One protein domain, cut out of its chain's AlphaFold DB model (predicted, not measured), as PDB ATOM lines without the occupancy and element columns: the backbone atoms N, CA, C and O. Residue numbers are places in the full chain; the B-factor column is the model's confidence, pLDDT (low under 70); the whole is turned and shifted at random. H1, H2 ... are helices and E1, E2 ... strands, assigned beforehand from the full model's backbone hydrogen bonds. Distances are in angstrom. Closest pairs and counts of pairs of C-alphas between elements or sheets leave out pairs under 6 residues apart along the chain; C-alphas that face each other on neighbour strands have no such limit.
ATOM      1  N   LEU A  56     176.263 147.344 204.393       65.06
ATOM      2  CA  LEU A  56     176.199 146.568 205.639       65.06
ATOM      3  C   LEU A  56     176.119 145.063 205.363       65.06
ATOM      4  O   LEU A  56     176.824 144.272 205.993       65.06
ATOM      5  N   ARG A  57     175.317 144.669 204.370       69.94
ATOM      6  CA  ARG A  57     175.205 143.287 203.906       69.94
ATOM      7  C   ARG A  57     176.530 142.791 203.318       69.94
ATOM      8  O   ARG A  57     176.994 141.717 203.687       69.94
ATOM      9  N   LEU A  58     177.180 143.594 202.475       61.28
ATOM     10  CA  LEU A  58     178.509 143.300 201.940       61.28
ATOM     11  C   LEU A  58     179.565 143.231 203.046       61.28
ATOM     12  O   LEU A  58     180.374 142.319 203.011       61.28
ATOM     13  N   LYS A  59     179.537 144.098 204.066       70.69
ATOM     14  CA  LYS A  59     180.448 144.005 205.220       70.69
ATOM     15  C   LYS A  59     180.281 142.695 205.985       70.69
ATOM     16  O   LYS A  59     181.282 142.120 206.384       70.69
ATOM     17  N   SER A  60     179.056 142.191 206.148       72.25
ATOM     18  CA  SER A  60     178.813 140.877 206.761       72.25
ATOM     19  C   SER A  60     179.369 139.728 205.910       72.25
ATOM     20  O   SER A  60     180.035 138.842 206.442       72.25
ATOM     21  N   TYR A  61     179.177 139.760 204.585       70.88
ATOM     22  CA  TYR A  61     179.766 138.761 203.684       70.88
ATOM     23  C   TYR A  61     181.291 138.847 203.616       70.88
ATOM     24  O   TYR A  61     181.952 137.816 203.647       70.88
ATOM     25  N   LEU A  62     181.851 140.056 203.566       71.62
ATOM     26  CA  LEU A  62     183.292 140.292 203.600       71.62
ATOM     27  C   LEU A  62     183.883 139.824 204.928       71.62
ATOM     28  O   LEU A  62     184.927 139.191 204.919       71.62
ATOM     29  N   TRP A  63     183.202 140.054 206.052       71.38
ATOM     30  CA  TRP A  63     183.636 139.550 207.351       71.38
ATOM     31  C   TRP A  63     183.640 138.019 207.399       71.38
ATOM     32  O   TRP A  63     184.636 137.425 207.800       71.38
ATOM     33  N   ASN A  64     182.579 137.369 206.909       67.19
ATOM     34  CA  ASN A  64     182.536 135.909 206.789       67.19
ATOM     35  C   ASN A  64     183.635 135.380 205.857       67.19
ATOM     36  O   ASN A  64     184.266 134.380 206.176       67.19
ATOM     37  N   LEU A  65     183.900 136.059 204.738       64.31
ATOM     38  CA  LEU A  65     184.962 135.693 203.805       64.31
ATOM     39  C   LEU A  65     186.339 135.805 204.470       64.31
ATOM     40  O   LEU A  65     187.107 134.851 204.432       64.31
ATOM     41  N   ILE A  66     186.617 136.925 205.140       69.12
ATOM     42  CA  ILE A  66     187.848 137.165 205.906       69.12
ATOM     43  C   ILE A  66     188.053 136.057 206.953       69.12
ATOM     44  O   ILE A  66     189.117 135.447 207.000       69.12
ATOM     45  N   VAL A  67     187.025 135.725 207.741       63.91
ATOM     46  CA  VAL A  67     187.085 134.650 208.750       63.91
ATOM     47  C   VAL A  67     187.288 133.269 208.114       63.91
ATOM     48  O   VAL A  67     188.090 132.479 208.610       63.91
ATOM     49  N   VAL A  68     186.615 132.968 206.998       64.12
ATOM     50  CA  VAL A  68     186.783 131.705 206.259       64.12
ATOM     51  C   VAL A  68     188.198 131.572 205.695       64.12
ATOM     52  O   VAL A  68     188.767 130.489 205.782       64.12
ATOM     53  N   PHE A  69     188.803 132.652 205.199       62.81
ATOM     54  CA  PHE A  69     190.210 132.676 204.774       62.81
ATOM     55  C   PHE A  69     191.207 132.476 205.928       62.81
ATOM     56  O   PHE A  69     192.341 132.076 205.681       62.81
ATOM     57  N   PHE A  70     190.818 132.737 207.178       60.94
ATOM     58  CA  PHE A  70     191.640 132.385 208.343       60.94
ATOM     59  C   PHE A  70     191.432 130.938 208.793       60.94
ATOM     60  O   PHE A  70     192.391 130.279 209.193       60.94
ATOM     61  N   ALA A  71     190.203 130.425 208.702       57.88
ATOM     62  CA  ALA A  71     189.881 129.041 209.047       57.88
ATOM     63  C   ALA A  71     190.413 128.034 208.006       57.88
ATOM     64  O   ALA A  71     190.894 126.957 208.362       57.88
ATOM     65  N   VAL A  72     190.372 128.394 206.721       62.25
ATOM     66  CA  VAL A  72     191.015 127.679 205.616       62.25
ATOM     67  C   VAL A  72     192.385 128.301 205.418       62.25
ATOM     68  O   VAL A  72     192.487 129.439 204.987       62.25
ATOM     69  N   ARG A  73     193.449 127.574 205.756       70.44
ATOM     70  CA  ARG A  73     194.808 128.127 205.779       70.44
ATOM     71  C   ARG A  73     195.154 128.902 204.500       70.44
ATOM     72  O   ARG A  73     195.115 128.330 203.414       70.44
ATOM     73  N   MET A  74     195.564 130.164 204.651       76.19
ATOM     74  CA  MET A  74     195.984 131.025 203.539       76.19
ATOM     75  C   MET A  74     197.048 130.325 202.670       76.19
ATOM     76  O   MET A  74     198.037 129.797 203.197       76.19
ATOM     77  N   HIS A  75     196.826 130.305 201.350       82.94
ATOM     78  CA  HIS A  75     197.696 129.673 200.354       82.94
ATOM     79  C   HIS A  75     197.714 130.497 199.052       82.94
ATOM     80  O   HIS A  75     196.659 130.939 198.600       82.94
ATOM     81  N   GLY A  76     198.887 130.674 198.440       82.94
ATOM     82  CA  GLY A  76     199.076 131.475 197.222       82.94
ATOM     83  C   GLY A  76     199.578 132.897 197.494       82.94
ATOM     84  O   GLY A  76     199.935 133.226 198.621       82.94
ATOM     85  N   ASP A  77     199.650 133.728 196.458       83.88
ATOM     86  CA  ASP A  77     200.121 135.113 196.572       83.88
ATOM     87  C   ASP A  77     198.992 136.038 197.041       83.88
ATOM     88  O   ASP A  77     197.868 135.966 196.539       83.88
ATOM     89  N   GLY A  78     199.271 136.915 198.007       82.50
ATOM     90  CA  GLY A  78     198.240 137.789 198.562       82.50
ATOM     91  C   GLY A  78     198.741 138.930 199.444       82.50
ATOM     92  O   GLY A  78     199.941 139.143 199.631       82.50
ATOM     93  N   LEU A  79     197.772 139.666 199.990       82.62
ATOM     94  CA  LEU A  79     197.943 140.688 201.018       82.62
ATOM     95  C   LEU A  79     197.154 140.251 202.254       82.62
ATOM     96  O   LEU A  79     195.955 139.987 202.166       82.62
ATOM     97  N   TYR A  80     197.822 140.222 203.396       81.12
ATOM     98  CA  TYR A  80     197.216 140.014 204.703       81.12
ATOM     99  C   TYR A  80     197.441 141.257 205.563       81.12
ATOM    100  O   TYR A  80     198.541 141.798 205.570       81.12
ATOM    101  N   VAL A  81     196.413 141.708 206.280       81.38
ATOM    102  CA  VAL A  81     196.530 142.772 207.284       81.38
ATOM    103  C   VAL A  81     196.174 142.163 208.627       81.38
ATOM    104  O   VAL A  81     195.072 141.626 208.780       81.38
ATOM    105  N   ASP A  82     197.107 142.193 209.571       79.94
ATOM    106  CA  ASP A  82     196.858 141.643 210.900       79.94
ATOM    107  C   ASP A  82     196.013 142.582 211.774       79.94
ATOM    108  O   ASP A  82     195.649 143.698 211.390       79.94
ATOM    109  N   LYS A  83     195.668 142.112 212.977       76.38
ATOM    110  CA  LYS A  83     194.852 142.863 213.945       76.38
ATOM    111  C   LYS A  83     195.492 144.182 214.400       76.38
ATOM    112  O   LYS A  83     194.780 145.051 214.896       76.38
ATOM    113  N   ASP A  84     196.811 144.304 214.269       84.44
ATOM    114  CA  ASP A  84     197.582 145.483 214.654       84.44
ATOM    115  C   ASP A  84     197.759 146.439 213.455       84.44
ATOM    116  O   ASP A  84     198.354 147.508 213.586       84.44
ATOM    117  N   GLY A  85     197.191 146.086 212.294       80.75
ATOM    118  CA  GLY A  85     197.220 146.879 211.071       80.75
ATOM    119  C   GLY A  85     198.482 146.681 210.235       80.75
ATOM    120  O   GLY A  85     198.703 147.450 209.300       80.75
ATOM    121  N   VAL A  86     199.320 145.686 210.542       85.12
ATOM    122  CA  VAL A  86     200.546 145.430 209.777       85.12
ATOM    123  C   VAL A  86     200.206 144.682 208.496       85.12
ATOM    124  O   VAL A  86     199.518 143.660 208.513       85.12
ATOM    125  N   GLU A  87     200.713 145.188 207.374       87.12
ATOM    126  CA  GLU A  87     200.544 144.570 206.063       87.12
ATOM    127  C   GLU A  87     201.645 143.542 205.766       87.12
ATOM    128  O   GLU A  87     202.840 143.835 205.826       87.12
ATOM    129  N   TRP A  88     201.230 142.355 205.339       84.00
ATOM    130  CA  TRP A  88     202.077 141.244 204.924       84.00
ATOM    131  C   TRP A  88     201.769 140.932 203.455       84.00
ATOM    132  O   TRP A  88     200.674 140.473 203.126       84.00
ATOM    133  N   ARG A  89     202.714 141.221 202.553       86.62
ATOM    134  CA  ARG A  89     202.546 141.093 201.093       86.62
ATOM    135  C   ARG A  89     203.497 140.047 200.542       86.62
ATOM    136  O   ARG A  89     204.706 140.247 200.595       86.62
ATOM    137  N   GLY A  90     202.973 138.950 200.003       85.69
ATOM    138  CA  GLY A  90     203.815 137.880 199.470       85.69
ATOM    139  C   GLY A  90     203.104 136.540 199.396       85.69
ATOM    140  O   GLY A  90     201.878 136.482 199.296       85.69
ATOM    141  N   ARG A  91     203.890 135.464 199.420       86.81
ATOM    142  CA  ARG A  91     203.385 134.108 199.230       86.81
ATOM    143  C   ARG A  91     202.990 133.494 200.565       86.81
ATOM    144  O   ARG A  91     203.755 133.524 201.522       86.81
ATOM    145  N   PHE A  92     201.818 132.881 200.618       87.25
ATOM    146  CA  PHE A  92     201.323 132.156 201.779       87.25
ATOM    147  C   PHE A  92     201.292 130.661 201.478       87.25
ATOM    148  O   PHE A  92     200.890 130.237 200.396       87.25
ATOM    149  N   VAL A  93     201.720 129.843 202.437       84.38
ATOM    150  CA  VAL A  93     201.679 128.381 202.341       84.38
ATOM    151  C   VAL A  93     201.208 127.823 203.675       84.38
ATOM    152  O   VAL A  93     201.916 127.890 204.680       84.38
ATOM    153  N   ASN A  94     200.001 127.254 203.695       82.69
ATOM    154  CA  ASN A  94     199.408 126.641 204.887       82.69
ATOM    155  C   ASN A  94     199.412 127.584 206.107       82.69
ATOM    156  O   ASN A  94     199.695 127.152 207.231       82.69
ATOM    157  N   GLY A  95     199.088 128.863 205.880       78.00
ATOM    158  CA  GLY A  95     199.009 129.897 206.918       78.00
ATOM    159  C   GLY A  95     200.360 130.472 207.358       78.00
ATOM    160  O   GLY A  95     200.403 131.257 208.302       78.00
ATOM    161  N   LYS A  96     201.462 130.095 206.700       83.50
ATOM    162  CA  LYS A  96     202.774 130.726 206.883       83.50
ATOM    163  C   LYS A  96     203.030 131.712 205.756       83.50
ATOM    164  O   LYS A  96     202.772 131.388 204.600       83.50
ATOM    165  N   TYR A  97     203.553 132.878 206.100       86.38
ATOM    166  CA  TYR A  97     203.971 133.909 205.160       86.38
ATOM    167  C   TYR A  97     205.433 133.703 204.763       86.38
ATOM    168  O   TYR A  97     206.281 133.534 205.634       86.38
ATOM    169  N   ASP A  98     205.727 133.736 203.472       85.75
ATOM    170  CA  ASP A  98     207.069 133.660 202.905       85.75
ATOM    171  C   ASP A  98     207.432 134.998 202.246       85.75
ATOM    172  O   ASP A  98     206.761 135.453 201.316       85.75
ATOM    173  N   ASN A  99     208.513 135.622 202.723       81.62
ATOM    174  CA  ASN A  99     209.081 136.844 202.136       81.62
ATOM    175  C   ASN A  99     210.237 136.568 201.154       81.62
ATOM    176  O   ASN A  99     211.002 137.476 200.826       81.62
ATOM    177  N   GLY A 100     210.407 135.313 200.729       76.62
ATOM    178  CA  GLY A 100     211.486 134.855 199.857       76.62
ATOM    179  C   GLY A 100     212.795 134.546 200.587       76.62
ATOM    180  O   GLY A 100     213.781 134.188 199.944       76.62
ATOM    181  N   ARG A 101     212.841 134.697 201.916       73.31
ATOM    182  CA  ARG A 101     214.018 134.380 202.743       73.31
ATOM    183  C   ARG A 101     213.679 133.500 203.938       73.31
ATOM    184  O   ARG A 101     214.494 132.657 204.299       73.31
ATOM    185  N   ILE A 102     212.512 133.697 204.554       73.31
ATOM    186  CA  ILE A 102     212.075 132.970 205.751       73.31
ATOM    187  C   ILE A 102     210.548 132.850 205.820       73.31
ATOM    188  O   ILE A 102     209.820 133.759 205.419       73.31
ATOM    189  N   PHE A 103     210.075 131.745 206.407       78.56
ATOM    190  CA  PHE A 103     208.666 131.559 206.746       78.56
ATOM    191  C   PHE A 103     208.348 132.183 208.107       78.56
ATOM    192  O   PHE A 103     208.908 131.780 209.129       78.56
ATOM    193  N   HIS A 104     207.389 133.098 208.134       74.00
ATOM    194  CA  HIS A 104     206.808 133.653 209.348       74.00
ATOM    195  C   HIS A 104     205.457 132.999 209.638       74.00
ATOM    196  O   HIS A 104     204.610 132.856 208.752       74.00
TER     197      HIS A 104
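This is residues 56 to 104 of the 107 residues of an uncharacterized protein of Phytophthora parasitica (strain INRA-310) (UniProt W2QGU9). A small antiparallel sheet of three strands, E1, E2 and E3, makes the body, and the helix H1 runs out from it as an arm, making a V with the hairpin of E1 and E2; residues 56 to 65 of H1 stick out free. Past E3 the last printed residues fold back, and residues 103 to 104 pair with residues 97 to 98 of E3. The printed part has 49 residues, with one named helix and three named strands in the order H1, E1, E2, E3; the class is mixed, helices and strands, and the sheet's order is E1, E2, E3. The whole is elongated, spanning 40 by 21 by 14 A, and only just loose, close to compact, with a radius of gyration of the C-alphas of 11.9 A.

Find C-alpha 56 at (176.199, 146.568, 205.639); from there H1, residues 56 to 71, runs 22.5 A to C-alpha 71 at (189.881, 129.041, 209.047). Go on to Gly 76, where E1, residues 76 to 81, begins and runs 15.3 A. Next comes E2, residues 87 to 93, the longest strand by residues, 16.7 A from first to last C-alpha. Then look at E3, residues 96 to 98, which ends at C-alpha 98 at (207.069, 133.660, 202.905).

Begin with the sheet, a meander, each strand the antiparallel neighbour of the one before. E2 is its inner strand, and E1 and E3 are its edge strands. E1 and E2 form a hairpin with 147 degrees between their directions; the C-alphas of Asp 77 and Arg 91 face each other at 4.3 A. Look there for N 78 and O 90, 2.9 A apart, and N 88 and O 80, 2.8 A apart, both within hydrogen-bond range. E2 and E3 form a second hairpin, antiparallel; the C-alphas of Phe 92 and Tyr 97 face each other at 4.6 A, and N 98 and O 91 are within hydrogen-bond range at 2.8 A. H1 is not on the sheet, with 1 pair of C-alphas within 10 A, and it is apart from E2 and from E3. In H1 every O i to N i+4 pair is within hydrogen-bond range.

The two C-alphas farthest apart are those of Leu 56 and Arg 101, at 39.8 A. Without residues 56 to 65, the body of 39 residues spans 27 by 21 by 14 A. The printed part has no cut, and the links H1 to E1, E1 to E2 and E2 to E3 are tight. The mean pLDDT of the printed part is 76.2; look for values under 70 at residues 56 to 58 and 64 to 72.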